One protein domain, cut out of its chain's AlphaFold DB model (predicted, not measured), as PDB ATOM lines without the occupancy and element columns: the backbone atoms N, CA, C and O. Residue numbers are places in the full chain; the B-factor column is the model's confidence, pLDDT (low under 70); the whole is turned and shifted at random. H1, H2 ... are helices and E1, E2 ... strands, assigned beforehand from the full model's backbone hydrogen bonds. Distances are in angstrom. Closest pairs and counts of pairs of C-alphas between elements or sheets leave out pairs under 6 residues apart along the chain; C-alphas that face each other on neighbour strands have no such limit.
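AT A GLANCE: This is residues 19 to 91 and 105 to 222 of the 255 residues of the protein "OrfB_Zn_ribbon domain-containing protein" of Phytophthora ramorum (UniProt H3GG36). A strongly twisted sheet of five strands has H6 and the last turns of the very long H2 over one face; H2 runs far beyond the sheet, with H1 beside it. H5 packs on H2 where it has left the sheet, a long loop of residues 164 to 188 lies beyond H5, and the small hairpin E1 E2 lies far off on a long link. The 191 printed residues hold, in chain order, E1 E2 E3 E4 E5 H1 H2 E6 H3 H4 H5 H6 E7, a mixed class of helices and strands; the mixed sheet's order is E5 E4 E3 E6 E7. The whole is loose, with a radius of gyration of the C-alphas of 20.6 A and spans of 59 by 54 by 36 A.

IN THESE COORDINATES: Find C-alpha 44 at (80.833, -79.730, 239.750), where E3, residues 44 to 49, begins; it is 16.7 A long. Its sheet also holds E4, residues 56 to 60, E5, residues 65 to 68, E6, residues 143 to 149 and 16.1 A long, and E7, residues 217 to 221, ending at C-alpha 221 (68.957, -92.228, 235.660). From C-alpha 105 at (56.644, -89.504, 185.221), H2 runs 55.6 A to residue 142. Look next for H1, residues 76 to 90, 20.9 A; H5, residues 189 to 198, 14.5 A; and H6, residues 200 to 213, 19.8 A. H3 is residues 153 to 156, H4 160 to 163, E1 19 to 21 and E2 27 to 30.

HOW THE PARTS SIT: E3, E4 and E5 form a meander, each strand the antiparallel neighbour of the one before; look at N 47 and O 59, 2.8 A, and N 66 and O 58, 2.9 A. E6 is parallel to E3, with N 48 and O 147 at 2.9 A, and to E7, with N 219 and O 146 at 2.8 A. E6, H3 to H6 and E7 make a strand-helix-strand unit, two parallel neighbours with helices between. On the same face, in two layers with the sheet, H2 is over E3 at a height of 10.1 A and H6 over E6 and E7 at 9.4 A. H2, the hub, touches H6 at C-alphas 140 and 211, 5.0 A, H5 at 128 and 198, 6.5 A, and H1 at 78 and 120, 6.5 A, a shallow tilt of 19 degrees, opposite ways. H3 only just touches H5, with 3 pairs of C-alphas within 8 A, the closest 153 and 195 at 6.9 A; H4 touches no helix. In the hairpin E1 and E2, N 20 and O 28 are 2.8 A apart. Every O i to N i+4 pair is within hydrogen-bond range in H1, H2, H5 and H6; H3 and H4 are too short for one.

THE WHOLE: The C-alphas of Asp 62 and Ala 105, the two farthest apart, are 62.3 A apart. Residues 92 to 104 are not printed, and C-alphas 91 and 105 are 15.5 A apart across that cut. The links E2 to E3 and H4 to H5 are long. The mean pLDDT of the printed part is 71.7, and 68 residues are under 70, among them 61 to 91.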
ATOM      1  N   LEU A  19      88.875 -96.545 202.646       63.66
ATOM      2  CA  LEU A  19      88.649 -95.599 201.558       63.66
ATOM      3  C   LEU A  19      87.139 -95.345 201.424       63.66
ATOM      4  O   LEU A  19      86.363 -96.261 201.146       63.66
ATOM      5  N   ILE A  20      86.708 -94.108 201.653       72.62
ATOM      6  CA  ILE A  20      85.301 -93.708 201.590       72.62
ATOM      7  C   ILE A  20      85.090 -92.892 200.318       72.62
ATOM      8  O   ILE A  20      85.618 -91.788 200.161       72.62
ATOM      9  N   ARG A  21      84.280 -93.431 199.402       57.22
ATOM     10  CA  ARG A  21      83.828 -92.710 198.208       57.22
ATOM     11  C   ARG A  21      82.616 -91.854 198.560       57.22
ATOM     12  O   ARG A  21      81.551 -92.382 198.881       57.22
ATOM     13  N   VAL A  22      82.755 -90.538 198.448       61.31
ATOM     14  CA  VAL A  22      81.650 -89.586 198.636       61.31
ATOM     15  C   VAL A  22      81.127 -89.145 197.261       61.31
ATOM     16  O   VAL A  22      81.821 -89.231 196.245       61.31
ATOM     17  N   ARG A  23      79.861 -88.713 197.182       50.19
ATOM     18  CA  ARG A  23      79.301 -88.143 195.943       50.19
ATOM     19  C   ARG A  23      80.140 -86.944 195.486       50.19
ATOM     20  O   ARG A  23      80.396 -86.058 196.289       50.19
ATOM     21  N   GLY A  24      80.500 -86.911 194.201       59.22
ATOM     22  CA  GLY A  24      81.313 -85.840 193.604       59.22
ATOM     23  C   GLY A  24      82.702 -86.271 193.123       59.22
ATOM     24  O   GLY A  24      83.460 -85.424 192.684       59.22
ATOM     25  N   GLY A  25      83.044 -87.565 193.194       64.44
ATOM     26  CA  GLY A  25      84.326 -88.079 192.682       64.44
ATOM     27  C   GLY A  25      85.507 -87.935 193.649       64.44
ATOM     28  O   GLY A  25      86.608 -88.344 193.311       64.44
ATOM     29  N   MET A  26      85.273 -87.412 194.856       66.38
ATOM     30  CA  MET A  26      86.293 -87.285 195.897       66.38
ATOM     31  C   MET A  26      86.427 -88.575 196.717       66.38
ATOM     32  O   MET A  26      85.430 -89.149 197.177       66.38
ATOM     33  N   TYR A  27      87.672 -88.988 196.941       78.50
ATOM     34  CA  TYR A  27      88.045 -90.111 197.796       78.50
ATOM     35  C   TYR A  27      88.595 -89.582 199.118       78.50
ATOM     36  O   TYR A  27      89.430 -88.686 199.124       78.50
ATOM     37  N   HIS A  28      88.110 -90.128 200.231       74.31
ATOM     38  CA  HIS A  28      88.622 -89.818 201.564       74.31
ATOM     39  C   HIS A  28      89.269 -91.077 202.139       74.31
ATOM     40  O   HIS A  28      88.703 -92.165 202.014       74.31
ATOM     41  N   ILE A  29      90.428 -90.938 202.778       80.06
ATOM     42  CA  ILE A  29      91.042 -92.005 203.571       80.06
ATOM     43  C   ILE A  29      90.741 -91.693 205.032       80.06
ATOM     44  O   ILE A  29      91.155 -90.654 205.539       80.06
ATOM     45  N   ALA A  30      90.000 -92.574 205.698       78.19
ATOM     46  CA  ALA A  30      89.776 -92.489 207.134       78.19
ATOM     47  C   ALA A  30      90.687 -93.499 207.833       78.19
ATOM     48  O   ALA A  30      90.534 -94.701 207.616       78.19
ATOM     49  N   PHE A  31      91.612 -93.018 208.659       81.31
ATOM     50  CA  PHE A  31      92.455 -93.834 209.531       81.31
ATOM     51  C   PHE A  31      92.268 -93.378 210.982       81.31
ATOM     52  O   PHE A  31      91.991 -92.209 211.241       81.31
ATOM     53  N   SER A  32      92.362 -94.313 211.923       81.62
ATOM     54  CA  SER A  32      92.237 -94.051 213.356       81.62
ATOM     55  C   SER A  32      93.616 -93.896 213.986       81.62
ATOM     56  O   SER A  32      94.493 -94.725 213.745       81.62
ATOM     57  N   THR A  33      93.789 -92.879 214.822       82.56
ATOM     58  CA  THR A  33      94.992 -92.673 215.637       82.56
ATOM     59  C   THR A  33      94.639 -92.771 217.115       82.56
ATOM     60  O   THR A  33      93.509 -92.482 217.511       82.56
ATOM     61  N   HIS A  34      95.598 -93.211 217.930       83.50
ATOM     62  CA  HIS A  34      95.485 -93.118 219.379       83.50
ATOM     63  C   HIS A  34      96.016 -91.751 219.809       83.50
ATOM     64  O   HIS A  34      97.125 -91.379 219.432       83.50
ATOM     65  N   GLU A  35      95.224 -91.009 220.569       83.19
ATOM     66  CA  GLU A  35      95.599 -89.707 221.114       83.19
ATOM     67  C   GLU A  35      95.106 -89.640 222.557       83.19
ATOM     68  O   GLU A  35      93.950 -89.969 222.843       83.19
ATOM     69  N   GLU A  36      95.986 -89.232 223.467       84.38
ATOM     70  CA  GLU A  36      95.602 -88.934 224.842       84.38
ATOM     71  C   GLU A  36      95.108 -87.494 224.930       84.38
ATOM     72  O   GLU A  36      95.757 -86.564 224.454       84.38
ATOM     73  N   PHE A  37      93.946 -87.299 225.549       83.06
ATOM     74  CA  PHE A  37      93.346 -85.979 225.686       83.06
ATOM     75  C   PHE A  37      93.557 -85.416 227.092       83.06
ATOM     76  O   PHE A  37      93.477 -86.169 228.068       83.06
ATOM     77  N   PRO A  38      93.770 -84.092 227.224       84.31
ATOM     78  CA  PRO A  38      93.869 -83.465 228.530       84.31
ATOM     79  C   PRO A  38      92.547 -83.634 229.281       84.31
ATOM     80  O   PRO A  38      91.466 -83.361 228.748       84.31
ATOM     81  N   LYS A  39      92.646 -84.086 230.531       85.81
ATOM     82  CA  LYS A  39      91.495 -84.197 231.428       85.81
ATOM     83  C   LYS A  39      91.046 -82.796 231.845       85.81
ATOM     84  O   LYS A  39      91.876 -81.906 232.028       85.81
ATOM     85  N   SER A  40      89.740 -82.592 231.990       81.31
ATOM     86  CA  SER A  40      89.211 -81.336 232.511       81.31
ATOM     87  C   SER A  40      89.448 -81.246 234.022       81.31
ATOM     88  O   SER A  40      89.493 -82.252 234.729       81.31
ATOM     89  N   GLY A  41      89.593 -80.021 234.528       79.12
ATOM     90  CA  GLY A  41      89.643 -79.732 235.967       79.12
ATOM     91  C   GLY A  41      88.259 -79.595 236.609       79.12
ATOM     92  O   GLY A  41      88.155 -78.992 237.676       79.12
ATOM     93  N   ALA A  42      87.205 -80.081 235.943       82.81
ATOM     94  CA  ALA A  42      85.826 -79.935 236.391       82.81
ATOM     95  C   ALA A  42      85.612 -80.617 237.749       82.81
ATOM     96  O   ALA A  42      86.085 -81.735 237.984       82.81
ATOM     97  N   LYS A  43      84.892 -79.940 238.646       80.62
ATOM     98  CA  LYS A  43      84.578 -80.438 239.996       80.62
ATOM     99  C   LYS A  43      83.081 -80.571 240.251       80.62
ATOM    100  O   LYS A  43      82.710 -81.381 241.090       80.62
ATOM    101  N   ASP A  44      82.270 -79.820 239.515       83.06
ATOM    102  CA  ASP A  44      80.833 -79.730 239.750       83.06
ATOM    103  C   ASP A  44      80.092 -80.928 239.159       83.06
ATOM    104  O   ASP A  44      80.526 -81.523 238.170       83.06
ATOM    105  N   ASP A  45      78.929 -81.234 239.723       85.56
ATOM    106  CA  ASP A  45      78.015 -82.225 239.175       85.56
ATOM    107  C   ASP A  45      76.777 -81.527 238.588       85.56
ATOM    108  O   ASP A  45      76.380 -80.433 239.007       85.56
ATOM    109  N   GLY A  46      76.174 -82.139 237.570       82.31
ATOM    110  CA  GLY A  46      75.014 -81.576 236.885       82.31
ATOM    111  C   GLY A  46      74.045 -82.641 236.398       82.31
ATOM    112  O   GLY A  46      74.424 -83.786 236.165       82.31
ATOM    113  N   ALA A  47      72.790 -82.252 236.206       80.50
ATOM    114  CA  ALA A  47      71.740 -83.078 235.627       80.50
ATOM    115  C   ALA A  47      71.163 -82.401 234.386       80.50
ATOM    116  O   ALA A  47      70.893 -81.201 234.398       80.50
ATOM    117  N   VAL A  48      70.977 -83.163 233.310       76.94
ATOM    118  CA  VAL A  48      70.357 -82.683 232.069       76.94
ATOM    119  C   VAL A  48      68.995 -83.331 231.926       76.94
ATOM    120  O   VAL A  48      68.910 -84.531 231.682       76.94
ATOM    121  N   ASP A  49      67.946 -82.523 232.002       68.88
ATOM    122  CA  ASP A  49      66.606 -82.919 231.589       68.88
ATOM    123  C   ASP A  49      66.390 -82.481 230.137       68.88
ATOM    124  O   ASP A  49      66.059 -81.328 229.854       68.88
ATOM    125  N   SER A  50      66.667 -83.382 229.193       63.09
ATOM    126  CA  SER A  50      66.428 -83.162 227.764       63.09
ATOM    127  C   SER A  50      64.997 -83.478 227.329       63.09
ATOM    128  O   SER A  50      64.692 -84.549 226.806       63.09
ATOM    129  N   GLY A  51      64.110 -82.503 227.499       59.00
ATOM    130  CA  GLY A  51      62.715 -82.602 227.083       59.00
ATOM    131  C   GLY A  51      62.472 -82.549 225.563       59.00
ATOM    132  O   GLY A  51      63.294 -82.147 224.740       59.00
ATOM    133  N   VAL A  52      61.244 -82.898 225.170       50.16
ATOM    134  CA  VAL A  52      60.802 -82.914 223.760       50.16
ATOM    135  C   VAL A  52      60.570 -81.501 223.189       50.16
ATOM    136  O   VAL A  52      60.662 -81.308 221.972       50.16
ATOM    137  N   MET A  53      60.271 -80.512 224.046       44.47
ATOM    138  CA  MET A  53      59.958 -79.122 223.653       44.47
ATOM    139  C   MET A  53      61.140 -78.148 223.805       44.47
ATOM    140  O   MET A  53      61.294 -77.249 222.981       44.47
ATOM    141  N   LYS A  54      62.022 -78.369 224.787       55.81
ATOM    142  CA  LYS A  54      63.302 -77.665 224.973       55.81
ATOM    143  C   LYS A  54      64.375 -78.740 225.048       55.81
ATOM    144  O   LYS A  54      64.217 -79.655 225.845       55.81
ATOM    145  N   PHE A  55      65.415 -78.653 224.214       53.03
ATOM    146  CA  PHE A  55      66.408 -79.727 224.095       53.03
ATOM    147  C   PHE A  55      67.028 -80.090 225.445       53.03
ATOM    148  O   PHE A  55      67.386 -81.237 225.647       53.03
ATOM    149  N   GLY A  56      67.125 -79.147 226.380       61.12
ATOM    150  CA  GLY A  56      67.122 -79.526 227.780       61.12
ATOM    151  C   GLY A  56      67.317 -78.375 228.742       61.12
ATOM    152  O   GLY A  56      67.864 -77.329 228.384       61.12
ATOM    153  N   THR A  57      66.867 -78.586 229.969       63.94
ATOM    154  CA  THR A  57      67.246 -77.777 231.124       63.94
ATOM    155  C   THR A  57      68.394 -78.488 231.811       63.94
ATOM    156  O   THR A  57      68.305 -79.676 232.112       63.94
ATOM    157  N   VAL A  58      69.490 -77.775 232.038       69.44
ATOM    158  CA  VAL A  58      70.589 -78.306 232.841       69.44
ATOM    159  C   VAL A  58      70.512 -77.679 234.214       69.44
ATOM    160  O   VAL A  58      70.454 -76.454 234.324       69.44
ATOM    161  N   MET A  59      70.502 -78.521 235.236       63.28
ATOM    162  CA  MET A  59      70.543 -78.118 236.632       63.28
ATOM    163  C   MET A  59      71.915 -78.462 237.202       63.28
ATOM    164  O   MET A  59      72.390 -79.588 237.056       63.28
ATOM    165  N   ASN A  60      72.554 -77.492 237.835       72.06
ATOM    166  CA  ASN A  60      73.748 -77.705 238.646       72.06
ATOM    167  C   ASN A  60      73.348 -78.172 240.058       72.06
ATOM    168  O   ASN A  60      72.223 -77.941 240.505       72.06
ATOM    169  N   THR A  61      74.297 -78.732 240.809       67.69
ATOM    170  CA  THR A  61      74.132 -79.023 242.247       67.69
ATOM    171  C   THR A  61      73.928 -77.787 243.121       67.69
ATOM    172  O   THR A  61      73.377 -77.903 244.210       67.69
ATOM    173  N   ASP A  62      74.337 -76.605 242.657       66.88
ATOM    174  CA  ASP A  62      74.110 -75.323 243.339       66.88
ATOM    175  C   ASP A  62      72.676 -74.775 243.151       66.88
ATOM    176  O   ASP A  62      72.356 -73.688 243.625       66.88
ATOM    177  N   GLY A  63      71.809 -75.509 242.441       60.72
ATOM    178  CA  GLY A  63      70.435 -75.103 242.141       60.72
ATOM    179  C   GLY A  63      70.304 -74.124 240.970       60.72
ATOM    180  O   GLY A  63      69.185 -73.778 240.586       60.72
ATOM    181  N   THR A  64      71.407 -73.695 240.348       64.81
ATOM    182  CA  THR A  64      71.346 -72.873 239.136       64.81
ATOM    183  C   THR A  64      70.896 -73.710 237.947       64.81
ATOM    184  O   THR A  64      71.354 -74.833 237.717       64.81
ATOM    185  N   THR A  65      69.988 -73.137 237.162       65.94
ATOM    186  CA  THR A  65      69.460 -73.773 235.961       65.94
ATOM    187  C   THR A  65      69.805 -72.941 234.737       65.94
ATOM    188  O   THR A  65      69.696 -71.715 234.741       65.94
ATOM    189  N   PHE A  66      70.234 -73.600 233.667       64.88
ATOM    190  CA  PHE A  66      70.349 -72.974 232.356       64.88
ATOM    191  C   PHE A  66      69.495 -73.759 231.373       64.88
ATOM    192  O   PHE A  66      69.736 -74.933 231.082       64.88
ATOM    193  N   SER A  67      68.449 -73.097 230.882       61.44
ATOM    194  CA  SER A  67      67.592 -73.660 229.851       61.44
ATOM    195  C   SER A  67      68.264 -73.482 228.497       61.44
ATOM    196  O   SER A  67      68.519 -72.369 228.034       61.44
ATOM    197  N   VAL A  68      68.555 -74.596 227.835       61.25
ATOM    198  CA  VAL A  68      68.992 -74.569 226.445       61.25
ATOM    199  C   VAL A  68      67.738 -74.616 225.589       61.25
ATOM    200  O   VAL A  68      67.274 -75.663 225.132       61.25
ATOM    201  N   THR A  69      67.148 -73.438 225.416       52.66
ATOM    202  CA  THR A  69      66.141 -73.224 224.385       52.66
ATOM    203  C   THR A  69      66.856 -73.178 223.038       52.66
ATOM    204  O   THR A  69      67.806 -72.420 222.850       52.66
ATOM    205  N   ASP A  70      66.421 -74.009 222.086       47.31
ATOM    206  CA  ASP A  70      66.812 -73.858 220.682       47.31
ATOM    207  C   ASP A  70      66.286 -72.500 220.202       47.31
ATOM    208  O   ASP A  70      65.161 -72.379 219.714       47.31
ATOM    209  N   GLN A  71      67.083 -71.448 220.384       38.97
ATOM    210  CA  GLN A  71      66.703 -70.081 220.050       38.97
ATOM    211  C   GLN A  71      66.562 -69.849 218.538       38.97
ATOM    212  O   GLN A  71      66.426 -68.704 218.111       38.97
ATOM    213  N   ARG A  72      66.581 -70.885 217.682       38.78
ATOM    214  CA  ARG A  72      66.466 -70.697 216.230       38.78
ATOM    215  C   ARG A  72      65.693 -71.775 215.493       38.78
ATOM    216  O   ARG A  72      66.101 -72.142 214.398       38.78
ATOM    217  N   GLY A  73      64.532 -72.207 215.980       43.66
ATOM    218  CA  GLY A  73      63.492 -72.757 215.095       43.66
ATOM    219  C   GLY A  73      63.963 -73.853 214.120       43.66
ATOM    220  O   GLY A  73      63.386 -73.988 213.030       43.66
ATOM    221  N   ILE A  74      64.985 -74.638 214.499       45.94
ATOM    222  CA  ILE A  74      65.619 -75.660 213.652       45.94
ATOM    223  C   ILE A  74      64.591 -76.752 213.342       45.94
ATOM    224  O   ILE A  74      64.607 -77.359 212.270       45.94
ATOM    225  N   GLN A  75      63.594 -76.908 214.215       45.12
ATOM    226  CA  GLN A  75      62.476 -77.815 214.004       45.12
ATOM    227  C   GLN A  75      61.377 -77.239 213.089       45.12
ATOM    228  O   GLN A  75      60.768 -77.984 212.323       45.12
ATOM    229  N   GLN A  76      61.109 -75.930 213.070       45.25
ATOM    230  CA  GLN A  76      59.872 -75.420 212.452       45.25
ATOM    231  C   GLN A  76      59.953 -75.203 210.932       45.25
ATOM    232  O   GLN A  76      59.018 -75.556 210.201       45.25
ATOM    233  N   ALA A  77      61.056 -74.657 210.413       42.91
ATOM    234  CA  ALA A  77      61.176 -74.364 208.978       42.91
ATOM    235  C   ALA A  77      61.237 -75.633 208.090       42.91
ATOM    236  O   ALA A  77      60.542 -75.682 207.063       42.91
ATOM    237  N   PRO A  78      61.966 -76.700 208.475       47.06
ATOM    238  CA  PRO A  78      61.956 -77.974 207.755       47.06
ATOM    239  C   PRO A  78      60.608 -78.704 207.849       47.06
ATOM    240  O   PRO A  78      60.123 -79.241 206.846       47.06
ATOM    241  N   LEU A  79      59.944 -78.658 209.014       46.44
ATOM    242  CA  LEU A  79      58.623 -79.267 209.222       46.44
ATOM    243  C   LEU A  79      57.511 -78.551 208.432       46.44
ATOM    244  O   LEU A  79      56.620 -79.223 207.900       46.44
ATOM    245  N   ARG A  80      57.572 -77.217 208.260       48.81
ATOM    246  CA  ARG A  80      56.639 -76.466 207.388       48.81
ATOM    247  C   ARG A  80      56.765 -76.891 205.924       48.81
ATOM    248  O   ARG A  80      55.740 -77.118 205.274       48.81
ATOM    249  N   ARG A  81      57.989 -77.090 205.412       44.91
ATOM    250  CA  ARG A  81      58.199 -77.627 204.050       44.91
ATOM    251  C   ARG A  81      57.732 -79.074 203.939       44.91
ATOM    252  O   ARG A  81      57.019 -79.397 202.992       44.91
ATOM    253  N   HIS A  82      58.015 -79.916 204.935       49.84
ATOM    254  CA  HIS A  82      57.512 -81.293 204.990       49.84
ATOM    255  C   HIS A  82      55.970 -81.348 204.930       49.84
ATOM    256  O   HIS A  82      55.407 -82.214 204.253       49.84
ATOM    257  N   ARG A  83      55.265 -80.407 205.579       50.69
ATOM    258  CA  ARG A  83      53.796 -80.267 205.492       50.69
ATOM    259  C   ARG A  83      53.330 -79.892 204.079       50.69
ATOM    260  O   ARG A  83      52.334 -80.443 203.614       50.69
ATOM    261  N   ARG A  84      54.049 -78.999 203.386       47.56
ATOM    262  CA  ARG A  84      53.772 -78.608 201.986       47.56
ATOM    263  C   ARG A  84      53.951 -79.791 201.026       47.56
ATOM    264  O   ARG A  84      53.085 -80.029 200.192       47.56
ATOM    265  N   TYR A  85      55.004 -80.591 201.212       49.59
ATOM    266  CA  TYR A  85      55.262 -81.785 200.401       49.59
ATOM    267  C   TYR A  85      54.289 -82.934 200.668       49.59
ATOM    268  O   TYR A  85      53.889 -83.610 199.725       49.59
ATOM    269  N   GLN A  86      53.853 -83.142 201.918       47.84
ATOM    270  CA  GLN A  86      52.773 -84.096 202.194       47.84
ATOM    271  C   GLN A  86      51.462 -83.656 201.541       47.84
ATOM    272  O   GLN A  86      50.821 -84.497 200.928       47.84
ATOM    273  N   LYS A  87      51.112 -82.360 201.593       47.66
ATOM    274  CA  LYS A  87      49.924 -81.820 200.909       47.66
ATOM    275  C   LYS A  87      49.988 -81.989 199.385       47.66
ATOM    276  O   LYS A  87      48.975 -82.327 198.789       47.66
ATOM    277  N   LEU A  88      51.153 -81.804 198.758       45.94
ATOM    278  CA  LEU A  88      51.353 -82.045 197.318       45.94
ATOM    279  C   LEU A  88      51.320 -83.542 196.968       45.94
ATOM    280  O   LEU A  88      50.700 -83.929 195.986       45.94
ATOM    281  N   ALA A  89      51.892 -84.407 197.812       43.66
ATOM    282  CA  ALA A  89      51.823 -85.859 197.634       43.66
ATOM    283  C   ALA A  89      50.406 -86.432 197.851       43.66
ATOM    284  O   ALA A  89      50.089 -87.480 197.282       43.66
ATOM    285  N   THR A  90      49.570 -85.758 198.656       42.00
ATOM    286  CA  THR A  90      48.145 -86.068 198.866       42.00
ATOM    287  C   THR A  90      47.200 -85.299 197.947       42.00
ATOM    288  O   THR A  90      46.018 -85.623 197.943       42.00
ATOM    289  N   LYS A  91      47.669 -84.364 197.102       43.28
ATOM    290  CA  LYS A  91      46.908 -83.868 195.931       43.28
ATOM    291  C   LYS A  91      46.860 -84.944 194.835       43.28
ATOM    292  O   LYS A  91      47.198 -84.745 193.678       43.28
ATOM    293  N   ALA A 105      56.637 -90.906 184.791       60.94
ATOM    294  CA  ALA A 105      56.644 -89.504 185.221       60.94
ATOM    295  C   ALA A 105      56.311 -89.387 186.720       60.94
ATOM    296  O   ALA A 105      57.036 -88.750 187.485       60.94
ATOM    297  N   LYS A 106      55.302 -90.143 187.171       68.06
ATOM    298  CA  LYS A 106      54.908 -90.282 188.585       68.06
ATOM    299  C   LYS A 106      56.016 -90.887 189.458       68.06
ATOM    300  O   LYS A 106      56.147 -90.550 190.636       68.06
ATOM    301  N   GLN A 107      56.819 -91.800 188.905       68.75
ATOM    302  CA  GLN A 107      57.977 -92.384 189.588       68.75
ATOM    303  C   GLN A 107      59.139 -91.386 189.690       68.75
ATOM    304  O   GLN A 107      59.738 -91.268 190.763       68.75
ATOM    305  N   ARG A 108      59.424 -90.632 188.620       71.38
ATOM    306  CA  ARG A 108      60.446 -89.570 188.595       71.38
ATOM    307  C   ARG A 108      60.120 -88.457 189.589       71.38
ATOM    308  O   ARG A 108      60.990 -88.072 190.371       71.38
ATOM    309  N   GLU A 109      58.864 -88.019 189.640       70.38
ATOM    310  CA  GLU A 109      58.378 -87.033 190.610       70.38
ATOM    311  C   GLU A 109      58.553 -87.531 192.055       70.38
ATOM    312  O   GLU A 109      59.178 -86.865 192.880       70.38
ATOM    313  N   ARG A 110      58.110 -88.761 192.357       67.62
ATOM    314  CA  ARG A 110      58.318 -89.389 193.677       67.62
ATOM    315  C   ARG A 110      59.797 -89.480 194.054       67.62
ATOM    316  O   ARG A 110      60.143 -89.273 195.217       67.62
ATOM    317  N   ALA A 111      60.670 -89.801 193.101       72.38
ATOM    318  CA  ALA A 111      62.109 -89.866 193.332       72.38
ATOM    319  C   ALA A 111      62.699 -88.481 193.637       72.38
ATOM    320  O   ALA A 111      63.478 -88.357 194.581       72.38
ATOM    321  N   ARG A 112      62.294 -87.438 192.898       75.56
ATOM    322  CA  ARG A 112      62.684 -86.043 193.162       75.56
ATOM    323  C   ARG A 112      62.262 -85.607 194.565       75.56
ATOM    324  O   ARG A 112      63.114 -85.192 195.344       75.56
ATOM    325  N   LEU A 113      60.997 -85.818 194.926       69.06
ATOM    326  CA  LEU A 113      60.470 -85.489 196.254       69.06
ATOM    327  C   LEU A 113      61.224 -86.215 197.375       69.06
ATOM    328  O   LEU A 113      61.586 -85.612 198.381       69.06
ATOM    329  N   ARG A 114      61.531 -87.508 197.195       72.00
ATOM    330  CA  ARG A 114      62.348 -88.269 198.155       72.00
ATOM    331  C   ARG A 114      63.759 -87.695 198.295       72.00
ATOM    332  O   ARG A 114      64.283 -87.701 199.404       72.00
ATOM    333  N   ARG A 115      64.381 -87.214 197.211       73.00
ATOM    334  CA  ARG A 115      65.702 -86.560 197.268       73.00
ATOM    335  C   ARG A 115      65.638 -85.233 198.018       73.00
ATOM    336  O   ARG A 115      66.484 -85.003 198.872       73.00
ATOM    337  N   GLU A 116      64.626 -84.411 197.756       72.88
ATOM    338  CA  GLU A 116      64.430 -83.127 198.443       72.88
ATOM    339  C   GLU A 116      64.177 -83.327 199.946       72.88
ATOM    340  O   GLU A 116      64.817 -82.678 200.771       72.88
ATOM    341  N   ILE A 117      63.331 -84.299 200.319       71.56
ATOM    342  CA  ILE A 117      63.103 -84.675 201.725       71.56
ATOM    343  C   ILE A 117      64.402 -85.143 202.385       71.56
ATOM    344  O   ILE A 117      64.716 -84.698 203.485       71.56
ATOM    345  N   ARG A 118      65.185 -86.005 201.718       73.50
ATOM    346  CA  ARG A 118      66.484 -86.448 202.248       73.50
ATOM    347  C   ARG A 118      67.433 -85.274 202.455       73.50
ATOM    348  O   ARG A 118      68.013 -85.182 203.524       73.50
ATOM    349  N   ALA A 119      67.547 -84.367 201.486       76.19
ATOM    350  CA  ALA A 119      68.411 -83.194 201.601       76.19
ATOM    351  C   ALA A 119      68.012 -82.299 202.787       76.19
ATOM    352  O   ALA A 119      68.877 -81.801 203.505       76.19
ATOM    353  N   ILE A 120      66.710 -82.127 203.029       74.31
ATOM    354  CA  ILE A 120      66.203 -81.402 204.199       74.31
ATOM    355  C   ILE A 120      66.545 -82.151 205.494       74.31
ATOM    356  O   ILE A 120      67.079 -81.540 206.415       74.31
ATOM    357  N   ASN A 121      66.303 -83.461 205.561       73.06
ATOM    358  CA  ASN A 121      66.608 -84.266 206.748       73.06
ATOM    359  C   ASN A 121      68.110 -84.304 207.061       73.06
ATOM    360  O   ASN A 121      68.484 -84.286 208.231       73.06
ATOM    361  N   THR A 122      68.975 -84.297 206.042       78.50
ATOM    362  CA  THR A 122      70.426 -84.155 206.217       78.50
ATOM    363  C   THR A 122      70.769 -82.809 206.851       78.50
ATOM    364  O   THR A 122      71.551 -82.774 207.791       78.50
ATOM    365  N   LYS A 123      70.145 -81.706 206.413       77.06
ATOM    366  CA  LYS A 123      70.360 -80.388 207.034       77.06
ATOM    367  C   LYS A 123      69.928 -80.361 208.501       77.06
ATOM    368  O   LYS A 123      70.678 -79.846 209.321       77.06
ATOM    369  N   ILE A 124      68.768 -80.940 208.827       73.75
ATOM    370  CA  ILE A 124      68.306 -81.080 210.220       73.75
ATOM    371  C   ILE A 124      69.332 -81.878 211.023       73.75
ATOM    372  O   ILE A 124      69.795 -81.413 212.050       73.75
ATOM    373  N   THR A 125      69.736 -83.042 210.513       77.94
ATOM    374  CA  THR A 125      70.690 -83.933 211.187       77.94
ATOM    375  C   THR A 125      72.021 -83.241 211.453       77.94
ATOM    376  O   THR A 125      72.549 -83.347 212.556       77.94
ATOM    377  N   ASN A 126      72.543 -82.496 210.479       79.75
ATOM    378  CA  ASN A 126      73.788 -81.752 210.638       79.75
ATOM    379  C   ASN A 126      73.648 -80.644 211.688       79.75
ATOM    380  O   ASN A 126      74.535 -80.501 212.520       79.75
ATOM    381  N   ALA A 127      72.532 -79.907 211.688       78.62
ATOM    382  CA  ALA A 127      72.262 -78.872 212.686       78.62
ATOM    383  C   ALA A 127      72.127 -79.463 214.102       78.62
ATOM    384  O   ALA A 127      72.774 -78.981 215.027       78.62
ATOM    385  N   THR A 128      71.365 -80.551 214.258       78.12
ATOM    386  CA  THR A 128      71.241 -81.292 215.524       78.12
ATOM    387  C   THR A 128      72.604 -81.807 215.994       78.12
ATOM    388  O   THR A 128      72.951 -81.675 217.163       78.12
ATOM    389  N   THR A 129      73.419 -82.346 215.083       80.81
ATOM    390  CA  THR A 129      74.758 -82.863 215.408       80.81
ATOM    391  C   THR A 129      75.704 -81.748 215.846       80.81
ATOM    392  O   THR A 129      76.389 -81.909 216.851       80.81
ATOM    393  N   ASP A 130      75.734 -80.617 215.137       82.06
ATOM    394  CA  ASP A 130      76.542 -79.448 215.506       82.06
ATOM    395  C   ASP A 130      76.151 -78.915 216.891       82.06
ATOM    396  O   ASP A 130      77.005 -78.715 217.758       82.06
ATOM    397  N   PHE A 131      74.847 -78.789 217.135       81.00
ATOM    398  CA  PHE A 131      74.322 -78.404 218.436       81.00
ATOM    399  C   PHE A 131      74.735 -79.403 219.536       81.00
ATOM    400  O   PHE A 131      75.297 -78.987 220.548       81.00
ATOM    401  N   HIS A 132      74.574 -80.717 219.324       82.88
ATOM    402  CA  HIS A 132      75.023 -81.744 220.276       82.88
ATOM    403  C   HIS A 132      76.517 -81.648 220.565       82.88
ATOM    404  O   HIS A 132      76.935 -81.804 221.710       82.88
ATOM    405  N   GLN A 133      77.331 -81.429 219.532       83.88
ATOM    406  CA  GLN A 133      78.773 -81.301 219.687       83.88
ATOM    407  C   GLN A 133      79.103 -80.113 220.589       83.88
ATOM    408  O   GLN A 133      79.815 -80.293 221.576       83.88
ATOM    409  N   LYS A 134      78.555 -78.931 220.297       82.50
ATOM    410  CA  LYS A 134      78.805 -77.711 221.077       82.50
ATOM    411  C   LYS A 134      78.307 -77.845 222.506       82.50
ATOM    412  O   LYS A 134      79.081 -77.656 223.440       82.50
ATOM    413  N   PHE A 135      77.052 -78.249 222.673       82.19
ATOM    414  CA  PHE A 135      76.423 -78.349 223.981       82.19
ATOM    415  C   PHE A 135      77.190 -79.302 224.902       82.19
ATOM    416  O   PHE A 135      77.546 -78.941 226.017       82.19
ATOM    417  N   LYS A 136      77.583 -80.479 224.411       83.69
ATOM    418  CA  LYS A 136      78.332 -81.447 225.224       83.69
ATOM    419  C   LYS A 136      79.768 -81.046 225.507       83.69
ATOM    420  O   LYS A 136      80.305 -81.478 226.516       83.69
ATOM    421  N   SER A 137      80.403 -80.268 224.628       85.62
ATOM    422  CA  SER A 137      81.716 -79.699 224.948       85.62
ATOM    423  C   SER A 137      81.616 -78.783 226.166       85.62
ATOM    424  O   SER A 137      82.474 -78.854 227.036       85.62
ATOM    425  N   VAL A 138      80.547 -77.983 226.258       83.31
ATOM    426  CA  VAL A 138      80.280 -77.144 227.436       83.31
ATOM    427  C   VAL A 138      80.023 -78.011 228.669       83.31
ATOM    428  O   VAL A 138      80.641 -77.783 229.704       83.31
ATOM    429  N   LEU A 139      79.180 -79.043 228.553       84.44
ATOM    430  CA  LEU A 139      78.881 -79.945 229.672       84.44
ATOM    431  C   LEU A 139      80.134 -80.661 230.197       84.44
ATOM    432  O   LEU A 139      80.360 -80.670 231.399       84.44
ATOM    433  N   ALA A 140      80.972 -81.208 229.314       86.88
ATOM    434  CA  ALA A 140      82.182 -81.936 229.707       86.88
ATOM    435  C   ALA A 140      83.293 -81.031 230.266       86.88
ATOM    436  O   ALA A 140      84.147 -81.488 231.025       86.88
ATOM    437  N   ALA A 141      83.300 -79.751 229.886       85.94
ATOM    438  CA  ALA A 141      84.205 -78.767 230.469       85.94
ATOM    439  C   ALA A 141      83.747 -78.321 231.865       85.94
ATOM    440  O   ALA A 141      84.588 -78.049 232.717       85.94
ATOM    441  N   LYS A 142      82.428 -78.244 232.087       84.19
ATOM    442  CA  LYS A 142      81.834 -77.741 233.329       84.19
ATOM    443  C   LYS A 142      81.685 -78.819 234.404       84.19
ATOM    444  O   LYS A 142      81.980 -78.552 235.562       84.19
ATOM    445  N   PHE A 143      81.245 -80.018 234.028       86.69
ATOM    446  CA  PHE A 143      80.856 -81.056 234.978       86.69
ATOM    447  C   PHE A 143      81.822 -82.232 235.016       86.69
ATOM    448  O   PHE A 143      82.293 -82.716 233.984       86.69
ATOM    449  N   LYS A 144      82.041 -82.748 236.223       89.69
ATOM    450  CA  LYS A 144      82.722 -84.009 236.490       89.69
ATOM    451  C   LYS A 144      81.757 -85.184 236.375       89.69
ATOM    452  O   LYS A 144      82.064 -86.155 235.681       89.69
ATOM    453  N   THR A 145      80.592 -85.100 237.018       89.06
ATOM    454  CA  THR A 145      79.505 -86.078 236.873       89.06
ATOM    455  C   THR A 145      78.318 -85.429 236.184       89.06
ATOM    456  O   THR A 145      77.853 -84.370 236.595       89.06
ATOM    457  N   LEU A 146      77.804 -86.083 235.144       87.06
ATOM    458  CA  LEU A 146      76.592 -85.657 234.456       87.06
ATOM    459  C   LEU A 146      75.514 -86.736 234.579       87.06
ATOM    460  O   LEU A 146      75.735 -87.873 234.164       87.06
ATOM    461  N   LEU A 147      74.358 -86.372 235.120       86.38
ATOM    462  CA  LEU A 147      73.163 -87.209 235.180       86.38
ATOM    463  C   LEU A 147      72.334 -86.973 233.915       86.38
ATOM    464  O   LEU A 147      72.066 -85.828 233.541       86.38
ATOM    465  N   LEU A 148      71.946 -88.053 233.242       83.50
ATOM    466  CA  LEU A 148      71.106 -88.004 232.049       83.50
ATOM    467  C   LEU A 148      70.031 -89.089 232.143       83.50
ATOM    468  O   LEU A 148      70.381 -90.247 232.367       83.50
ATOM    469  N   PRO A 149      68.747 -88.780 231.941       78.06
ATOM    470  CA  PRO A 149      67.721 -89.800 232.032       78.06
ATOM    471  C   PRO A 149      67.751 -90.763 230.834       78.06
ATOM    472  O   PRO A 149      68.308 -90.487 229.759       78.06
ATOM    473  N   LEU A 150      67.174 -91.944 231.041       75.38
ATOM    474  CA  LEU A 150      67.061 -92.998 230.039       75.38
ATOM    475  C   LEU A 150      65.934 -92.706 229.047       75.38
ATOM    476  O   LEU A 150      64.793 -93.119 229.207       75.38
ATOM    477  N   TYR A 151      66.285 -92.056 227.937       69.44
ATOM    478  CA  TYR A 151      65.327 -91.813 226.861       69.44
ATOM    479  C   TYR A 151      65.040 -93.063 226.023       69.44
ATOM    480  O   TYR A 151      65.686 -93.301 224.993       69.44
ATOM    481  N   GLN A 152      63.990 -93.804 226.370       71.00
ATOM    482  CA  GLN A 152      63.421 -94.875 225.539       71.00
ATOM    483  C   GLN A 152      62.588 -94.304 224.371       71.00
ATOM    484  O   GLN A 152      61.416 -94.614 224.172       71.00
ATOM    485  N   THR A 153      63.190 -93.433 223.550       71.25
ATOM    486  CA  THR A 153      62.477 -92.736 222.453       71.25
ATOM    487  C   THR A 153      61.838 -93.668 221.431       71.25
ATOM    488  O   THR A 153      60.807 -93.324 220.856       71.25
ATOM    489  N   SER A 154      62.433 -94.838 221.191       70.75
ATOM    490  CA  SER A 154      61.872 -95.856 220.303       70.75
ATOM    491  C   SER A 154      60.570 -96.427 220.846       70.75
ATOM    492  O   SER A 154      59.640 -96.624 220.070       70.75
ATOM    493  N   GLU A 155      60.496 -96.643 222.157       72.38
ATOM    494  CA  GLU A 155      59.302 -97.152 222.830       72.38
ATOM    495  C   GLU A 155      58.235 -96.061 222.889       72.38
ATOM    496  O   GLU A 155      57.119 -96.274 222.436       72.38
ATOM    497  N   MET A 156      58.608 -94.835 223.264       70.31
ATOM    498  CA  MET A 156      57.681 -93.696 223.300       70.31
ATOM    499  C   MET A 156      57.025 -93.372 221.942       70.31
ATOM    500  O   MET A 156      55.937 -92.798 221.882       70.31
ATOM    501  N   VAL A 157      57.690 -93.687 220.826       72.00
ATOM    502  CA  VAL A 157      57.220 -93.377 219.461       72.00
ATOM    503  C   VAL A 157      56.594 -94.593 218.757       72.00
ATOM    504  O   VAL A 157      56.092 -94.462 217.628       72.00
ATOM    505  N   ARG A 158      56.592 -95.754 219.416       73.81
ATOM    506  CA  ARG A 158      56.049 -97.016 218.911       73.81
ATOM    507  C   ARG A 158      54.555 -96.888 218.584       73.81
ATOM    508  O   ARG A 158      53.855 -95.983 219.060       73.81
ATOM    509  N   MET A 159      54.067 -97.712 217.653       69.94
ATOM    510  CA  MET A 159      52.626 -97.727 217.375       69.94
ATOM    511  C   MET A 159      51.896 -98.402 218.528       69.94
ATOM    512  O   MET A 159      52.395 -99.361 219.101       69.94
ATOM    513  N   TYR A 160      50.673 -97.951 218.799       71.00
ATOM    514  CA  TYR A 160      49.854 -98.544 219.859       71.00
ATOM    515  C   TYR A 160      49.602-100.039 219.614       71.00
ATOM    516  O   TYR A 160      49.629-100.832 220.539       71.00
ATOM    517  N   GLU A 161      49.411-100.424 218.349       64.75
ATOM    518  CA  GLU A 161      49.219-101.819 217.933       64.75
ATOM    519  C   GLU A 161      50.449-102.690 218.198       64.75
ATOM    520  O   GLU A 161      50.317-103.864 218.515       64.75
ATOM    521  N   GLU A 162      51.646-102.115 218.088       70.19
ATOM    522  CA  GLU A 162      52.889-102.838 218.339       70.19
ATOM    523  C   GLU A 162      53.113-103.047 219.842       70.19
ATOM    524  O   GLU A 162      53.930-103.881 220.198       70.19
ATOM    525  N   GLU A 163      52.437-102.304 220.718       67.50
ATOM    526  CA  GLU A 163      52.507-102.435 222.182       67.50
ATOM    527  C   GLU A 163      51.400-103.328 222.764       67.50
ATOM    528  O   GLU A 163      51.308-103.458 223.983       67.50
ATOM    529  N   MET A 164      50.525-103.886 221.925       70.12
ATOM    530  CA  MET A 164      49.489-104.811 222.385       70.12
ATOM    531  C   MET A 164      50.126-106.143 222.789       70.12
ATOM    532  O   MET A 164      51.007-106.649 222.087       70.12
ATOM    533  N   GLU A 165      49.650-106.730 223.884       68.75
ATOM    534  CA  GLU A 165      49.890-108.139 224.180       68.75
ATOM    535  C   GLU A 165      49.139-109.042 223.184       68.75
ATOM    536  O   GLU A 165      48.324-108.587 222.373       68.75
ATOM    537  N   ALA A 166      49.441-110.345 223.204       69.00
ATOM    538  CA  ALA A 166      48.855-111.318 222.277       69.00
ATOM    539  C   ALA A 166      47.320-111.411 222.385       69.00
ATOM    540  O   ALA A 166      46.656-111.775 221.416       69.00
ATOM    541  N   ASP A 167      46.764-111.060 223.545       68.50
ATOM    542  CA  ASP A 167      45.330-111.006 223.833       68.50
ATOM    543  C   ASP A 167      44.657-109.693 223.370       68.50
ATOM    544  O   ASP A 167      43.438-109.546 223.471       68.50
ATOM    545  N   GLY A 168      45.429-108.745 222.822       70.00
ATOM    546  CA  GLY A 168      44.937-107.459 222.332       70.00
ATOM    547  C   GLY A 168      44.772-106.388 223.410       70.00
ATOM    548  O   GLY A 168      44.163-105.348 223.134       70.00
ATOM    549  N   THR A 169      45.301-106.600 224.618       67.44
ATOM    550  CA  THR A 169      45.304-105.577 225.668       67.44
ATOM    551  C   THR A 169      46.537-104.666 225.572       67.44
ATOM    552  O   THR A 169      47.632-105.106 225.215       67.44
ATOM    553  N   PRO A 170      46.396-103.350 225.825       66.94
ATOM    554  CA  PRO A 170      47.540-102.451 225.920       66.94
ATOM    555  C   PRO A 170      48.322-102.643 227.213       66.94
ATOM    556  O   PRO A 170      47.748-102.598 228.295       66.94
ATOM    557  N   LEU A 171      49.654-102.619 227.096       64.56
ATOM    558  CA  LEU A 171      50.594-102.518 228.223       64.56
ATOM    559  C   LEU A 171      50.355-101.296 229.141       64.56
ATOM    560  O   LEU A 171      50.926-101.220 230.221       64.56
ATOM    561  N   ALA A 172      49.561-100.297 228.724       61.59
ATOM    562  CA  ALA A 172      49.137 -99.213 229.614       61.59
ATOM    563  C   ALA A 172      47.745 -98.649 229.254       61.59
ATOM    564  O   ALA A 172      47.377 -98.626 228.080       61.59
ATOM    565  N   PRO A 173      46.998 -98.097 230.225       57.78
ATOM    566  CA  PRO A 173      45.550 -97.865 230.120       57.78
ATOM    567  C   PRO A 173      45.111 -96.659 229.263       57.78
ATOM    568  O   PRO A 173      43.919 -96.375 229.158       57.78
ATOM    569  N   ALA A 174      46.034 -95.905 228.660       66.75
ATOM    570  CA  ALA A 174      45.700 -94.668 227.952       66.75
ATOM    571  C   ALA A 174      45.086 -94.921 226.560       66.75
ATOM    572  O   ALA A 174      45.629 -95.677 225.752       66.75
ATOM    573  N   GLN A 175      43.992 -94.217 226.237       70.50
ATOM    574  CA  GLN A 175      43.342 -94.318 224.925       70.50
ATOM    575  C   GLN A 175      44.261 -93.850 223.777       70.50
ATOM    576  O   GLN A 175      44.909 -92.803 223.886       70.50
ATOM    577  N   PRO A 176      44.295 -94.566 222.636       78.12
ATOM    578  CA  PRO A 176      45.143 -94.200 221.512       78.12
ATOM    579  C   PRO A 176      44.614 -92.977 220.756       78.12
ATOM    580  O   PRO A 176      43.440 -92.872 220.406       78.12
ATOM    581  N   TYR A 177      45.526 -92.093 220.371       75.81
ATOM    582  CA  TYR A 177      45.299 -91.086 219.345       75.81
ATOM    583  C   TYR A 177      45.244 -91.727 217.948       75.81
ATOM    584  O   TYR A 177      46.151 -92.461 217.546       75.81
ATOM    585  N   ILE A 178      44.216 -91.384 217.168       78.56
ATOM    586  CA  ILE A 178      44.053 -91.833 215.779       78.56
ATOM    587  C   ILE A 178      44.583 -90.755 214.829       78.56
ATOM    588  O   ILE A 178      44.137 -89.605 214.837       78.56
ATOM    589  N   ASP A 179      45.564 -91.111 213.995       71.69
ATOM    590  CA  ASP A 179      46.105 -90.186 213.002       71.69
ATOM    591  C   ASP A 179      45.196 -90.038 211.765       71.69
ATOM    592  O   ASP A 179      44.261 -90.797 211.539       71.69
ATOM    593  N   ARG A 180      45.496 -89.059 210.899       71.25
ATOM    594  CA  ARG A 180      44.718 -88.794 209.667       71.25
ATOM    595  C   ARG A 180      44.681 -89.957 208.661       71.25
ATOM    596  O   ARG A 180      44.035 -89.834 207.628       71.25
ATOM    597  N   ARG A 181      45.458 -91.015 208.889       70.38
ATOM    598  CA  ARG A 181      45.517 -92.233 208.075       70.38
ATOM    599  C   ARG A 181      44.893 -93.427 208.808       70.38
ATOM    600  O   ARG A 181      45.048 -94.540 208.324       70.38
ATOM    601  N   GLY A 182      44.246 -93.206 209.955       77.69
ATOM    602  CA  GLY A 182      43.609 -94.242 210.764       77.69
ATOM    603  C   GLY A 182      44.555 -95.012 211.690       77.69
ATOM    604  O   GLY A 182      44.122 -95.973 212.310       77.69
ATOM    605  N   ARG A 183      45.834 -94.625 211.809       76.50
ATOM    606  CA  ARG A 183      46.801 -95.376 212.632       76.50
ATOM    607  C   ARG A 183      46.704 -94.973 214.097       76.50
ATOM    608  O   ARG A 183      46.744 -93.775 214.395       76.50
ATOM    609  N   LYS A 184      46.662 -95.966 214.987       81.56
ATOM    610  CA  LYS A 184      46.607 -95.787 216.444       81.56
ATOM    611  C   LYS A 184      48.004 -95.548 217.025       81.56
ATOM    612  O   LYS A 184      48.950 -96.280 216.738       81.56
ATOM    613  N   ARG A 185      48.151 -94.497 217.830       76.25
ATOM    614  CA  ARG A 185      49.406 -94.102 218.494       76.25
ATOM    615  C   ARG A 185      49.115 -93.554 219.880       76.25
ATOM    616  O   ARG A 185      48.097 -92.901 220.050       76.25
ATOM    617  N   ARG A 186      50.042 -93.685 220.828       77.25
ATOM    618  CA  ARG A 186      49.935 -92.957 222.105       77.25
ATOM    619  C   ARG A 186      50.223 -91.470 221.940       77.25
ATOM    620  O   ARG A 186      49.453 -90.615 222.363       77.25
ATOM    621  N   ILE A 187      51.314 -91.156 221.245       76.00
ATOM    622  CA  ILE A 187      51.790 -89.785 221.072       76.00
ATOM    623  C   ILE A 187      51.378 -89.228 219.702       76.00
ATOM    624  O   ILE A 187      51.429 -89.899 218.662       76.00
ATOM    625  N   ARG A 188      51.008 -87.939 219.669       73.50
ATOM    626  CA  ARG A 188      50.692 -87.224 218.423       73.50
ATOM    627  C   ARG A 188      51.865 -87.283 217.442       73.50
ATOM    628  O   ARG A 188      53.025 -87.081 217.790       73.50
ATOM    629  N   SER A 189      51.549 -87.436 216.155       72.31
ATOM    630  CA  SER A 189      52.556 -87.531 215.082       72.31
ATOM    631  C   SER A 189      53.497 -86.320 214.962       72.31
ATOM    632  O   SER A 189      54.565 -86.429 214.362       72.31
ATOM    633  N   SER A 190      53.105 -85.140 215.452       72.44
ATOM    634  CA  SER A 190      53.983 -83.967 215.555       72.44
ATOM    635  C   SER A 190      55.060 -84.171 216.615       72.44
ATOM    636  O   SER A 190      56.235 -84.022 216.300       72.44
ATOM    637  N   THR A 191      54.658 -84.575 217.817       73.44
ATOM    638  CA  THR A 191      55.536 -84.800 218.969       73.44
ATOM    639  C   THR A 191      56.478 -85.972 218.711       73.44
ATOM    640  O   THR A 191      57.685 -85.813 218.825       73.44
ATOM    641  N   ALA A 192      55.967 -87.091 218.190       74.94
ATOM    642  CA  ALA A 192      56.791 -88.230 217.777       74.94
ATOM    643  C   ALA A 192      57.900 -87.845 216.775       74.94
ATOM    644  O   ALA A 192      59.034 -88.308 216.863       74.94
ATOM    645  N   ARG A 193      57.594 -86.966 215.810       74.75
ATOM    646  CA  ARG A 193      58.598 -86.463 214.858       74.75
ATOM    647  C   ARG A 193      59.601 -85.520 215.511       74.75
ATOM    648  O   ARG A 193      60.762 -85.564 215.122       74.75
ATOM    649  N   ALA A 194      59.158 -84.688 216.453       72.25
ATOM    650  CA  ALA A 194      60.043 -83.821 217.219       72.25
ATOM    651  C   ALA A 194      61.059 -84.665 218.007       72.25
ATOM    652  O   ALA A 194      62.256 -84.504 217.784       72.25
ATOM    653  N   MET A 195      60.596 -85.654 218.781       73.31
ATOM    654  CA  MET A 195      61.451 -86.586 219.538       73.31
ATOM    655  C   MET A 195      62.501 -87.270 218.658       73.31
ATOM    656  O   MET A 195      63.693 -87.250 218.959       73.31
ATOM    657  N   LEU A 196      62.082 -87.822 217.514       76.69
ATOM    658  CA  LEU A 196      63.009 -88.473 216.582       76.69
ATOM    659  C   LEU A 196      64.004 -87.486 215.953       76.69
ATOM    660  O   LEU A 196      65.147 -87.848 215.685       76.69
ATOM    661  N   SER A 197      63.591 -86.239 215.707       74.44
ATOM    662  CA  SER A 197      64.462 -85.213 215.120       74.44
ATOM    663  C   SER A 197      65.548 -84.707 216.072       74.44
ATOM    664  O   SER A 197      66.597 -84.261 215.602       74.44
ATOM    665  N   GLN A 198      65.324 -84.822 217.384       73.19
ATOM    666  CA  GLN A 198      66.291 -84.448 218.414       73.19
ATOM    667  C   GLN A 198      67.392 -85.502 218.621       73.19
ATOM    668  O   GLN A 198      68.449 -85.181 219.141       73.19
ATOM    669  N   GLN A 199      67.208 -86.745 218.161       79.62
ATOM    670  CA  GLN A 199      68.228 -87.804 218.237       79.62
ATOM    671  C   GLN A 199      68.799 -88.027 219.656       79.62
ATOM    672  O   GLN A 199      70.017 -88.112 219.830       79.62
ATOM    673  N   HIS A 200      67.933 -88.165 220.668       79.12
ATOM    674  CA  HIS A 200      68.330 -88.344 222.077       79.12
ATOM    675  C   HIS A 200      69.304 -89.515 222.305       79.12
ATOM    676  O   HIS A 200      70.226 -89.412 223.109       79.12
ATOM    677  N   PHE A 201      69.182 -90.609 221.548       82.56
ATOM    678  CA  PHE A 201      70.141 -91.714 221.641       82.56
ATOM    679  C   PHE A 201      71.560 -91.289 221.221       82.56
ATOM    680  O   PHE A 201      72.525 -91.479 221.961       82.56
ATOM    681  N   SER A 202      71.688 -90.634 220.062       83.00
ATOM    682  CA  SER A 202      72.951 -90.036 219.610       83.00
ATOM    683  C   SER A 202      73.438 -88.959 220.583       83.00
ATOM    684  O   SER A 202      74.644 -88.744 220.737       83.00
ATOM    685  N   PHE A 203      72.509 -88.268 221.254       84.19
ATOM    686  CA  PHE A 203      72.840 -87.359 222.338       84.19
ATOM    687  C   PHE A 203      73.547 -88.106 223.481       84.19
ATOM    688  O   PHE A 203      74.707 -87.814 223.761       84.19
ATOM    689  N   ARG A 204      72.938 -89.147 224.048       86.56
ATOM    690  CA  ARG A 204      73.550 -89.956 225.113       86.56
ATOM    691  C   ARG A 204      74.943 -90.473 224.743       86.56
ATOM    692  O   ARG A 204      75.903 -90.184 225.452       86.56
ATOM    693  N   MET A 205      75.071 -91.149 223.600       88.31
ATOM    694  CA  MET A 205      76.332 -91.786 223.186       88.31
ATOM    695  C   MET A 205      77.489 -90.789 223.078       88.31
ATOM    696  O   MET A 205      78.586 -91.017 223.582       88.31
ATOM    697  N   LEU A 206      77.249 -89.646 222.433       88.50
ATOM    698  CA  LEU A 206      78.294 -88.637 222.282       88.50
ATOM    699  C   LEU A 206      78.536 -87.855 223.592       88.50
ATOM    700  O   LEU A 206      79.636 -87.336 223.768       88.50
ATOM    701  N   SER A 207      77.563 -87.779 224.513       88.38
ATOM    702  CA  SER A 207      77.787 -87.209 225.855       88.38
ATOM    703  C   SER A 207      78.720 -88.104 226.652       88.38
ATOM    704  O   SER A 207      79.718 -87.626 227.176       88.38
ATOM    705  N   GLU A 208      78.457 -89.410 226.652       90.06
ATOM    706  CA  GLU A 208      79.297 -90.403 227.317       90.06
ATOM    707  C   GLU A 208      80.741 -90.343 226.807       90.06
ATOM    708  O   GLU A 208      81.676 -90.265 227.601       90.06
ATOM    709  N   TYR A 209      80.919 -90.282 225.483       91.06
ATOM    710  CA  TYR A 209      82.235 -90.122 224.865       91.06
ATOM    711  C   TYR A 209      82.969 -88.867 225.356       91.06
ATOM    712  O   TYR A 209      84.132 -88.947 225.748       91.06
ATOM    713  N   LYS A 210      82.310 -87.699 225.352       90.44
ATOM    714  CA  LYS A 210      82.956 -86.439 225.748       90.44
ATOM    715  C   LYS A 210      83.241 -86.356 227.240       90.44
ATOM    716  O   LYS A 210      84.307 -85.869 227.601       90.44
ATOM    717  N   MET A 211      82.337 -86.858 228.079       90.94
ATOM    718  CA  MET A 211      82.556 -86.938 229.524       90.94
ATOM    719  C   MET A 211      83.766 -87.827 229.824       90.94
ATOM    720  O   MET A 211      84.691 -87.367 230.485       90.94
ATOM    721  N   LYS A 212      83.829 -89.038 229.245       90.19
ATOM    722  CA  LYS A 212      84.981 -89.945 229.400       90.19
ATOM    723  C   LYS A 212      86.282 -89.307 228.915       90.19
ATOM    724  O   LYS A 212      87.288 -89.373 229.613       90.19
ATOM    725  N   ARG A 213      86.253 -88.644 227.753       89.81
ATOM    726  CA  ARG A 213      87.411 -87.923 227.198       89.81
ATOM    727  C   ARG A 213      87.911 -86.819 228.133       89.81
ATOM    728  O   ARG A 213      89.113 -86.618 228.229       89.81
ATOM    729  N   ALA A 214      87.007 -86.125 228.819       89.44
ATOM    730  CA  ALA A 214      87.348 -85.103 229.803       89.44
ATOM    731  C   ALA A 214      87.755 -85.684 231.174       89.44
ATOM    732  O   ALA A 214      88.154 -84.931 232.053       89.44
ATOM    733  N   GLY A 215      87.683 -87.004 231.380       88.50
ATOM    734  CA  GLY A 215      87.929 -87.640 232.680       88.50
ATOM    735  C   GLY A 215      86.740 -87.576 233.647       88.50
ATOM    736  O   GLY A 215      86.885 -87.934 234.816       88.50
ATOM    737  N   GLY A 216      85.574 -87.138 233.170       89.12
ATOM    738  CA  GLY A 216      84.305 -87.186 233.885       89.12
ATOM    739  C   GLY A 216      83.523 -88.475 233.619       89.12
ATOM    740  O   GLY A 216      83.937 -89.350 232.854       89.12
ATOM    741  N   ARG A 217      82.344 -88.589 234.233       89.69
ATOM    742  CA  ARG A 217      81.444 -89.743 234.092       89.69
ATOM    743  C   ARG A 217      80.019 -89.307 233.760       89.69
ATOM    744  O   ARG A 217      79.534 -88.300 234.267       89.69
ATOM    745  N   LEU A 218      79.355 -90.086 232.910       89.00
ATOM    746  CA  LEU A 218      77.927 -89.959 232.627       89.00
ATOM    747  C   LEU A 218      77.194 -91.051 233.411       89.00
ATOM    748  O   LEU A 218      77.550 -92.222 233.283       89.00
ATOM    749  N   ILE A 219      76.191 -90.675 234.197       87.56
ATOM    750  CA  ILE A 219      75.326 -91.600 234.930       87.56
ATOM    751  C   ILE A 219      73.936 -91.528 234.308       87.56
ATOM    752  O   ILE A 219      73.380 -90.443 234.134       87.56
ATOM    753  N   THR A 220      73.395 -92.686 233.945       83.94
ATOM    754  CA  THR A 220      72.024 -92.790 233.454       83.94
ATOM    755  C   THR A 220      71.058 -92.952 234.614       83.94
ATOM    756  O   THR A 220      71.275 -93.833 235.444       83.94
ATOM    757  N   CYS A 221      70.007 -92.141 234.647       78.12
ATOM    758  CA  CYS A 221      68.957 -92.228 235.660       78.12
ATOM    759  C   CYS A 221      67.659 -92.742 235.036       78.12
ATOM    760  O   CYS A 221      67.341 -92.393 233.896       78.12
ATOM    761  N   ASP A 222      66.897 -93.524 235.788       68.56
ATOM    762  CA  ASP A 222      65.521 -93.827 235.416       68.56
ATOM    763  C   ASP A 222      64.661 -92.571 235.609       68.56
ATOM    764  O   ASP A 222      64.854 -91.791 236.542       68.56
TER     765      ASP A 222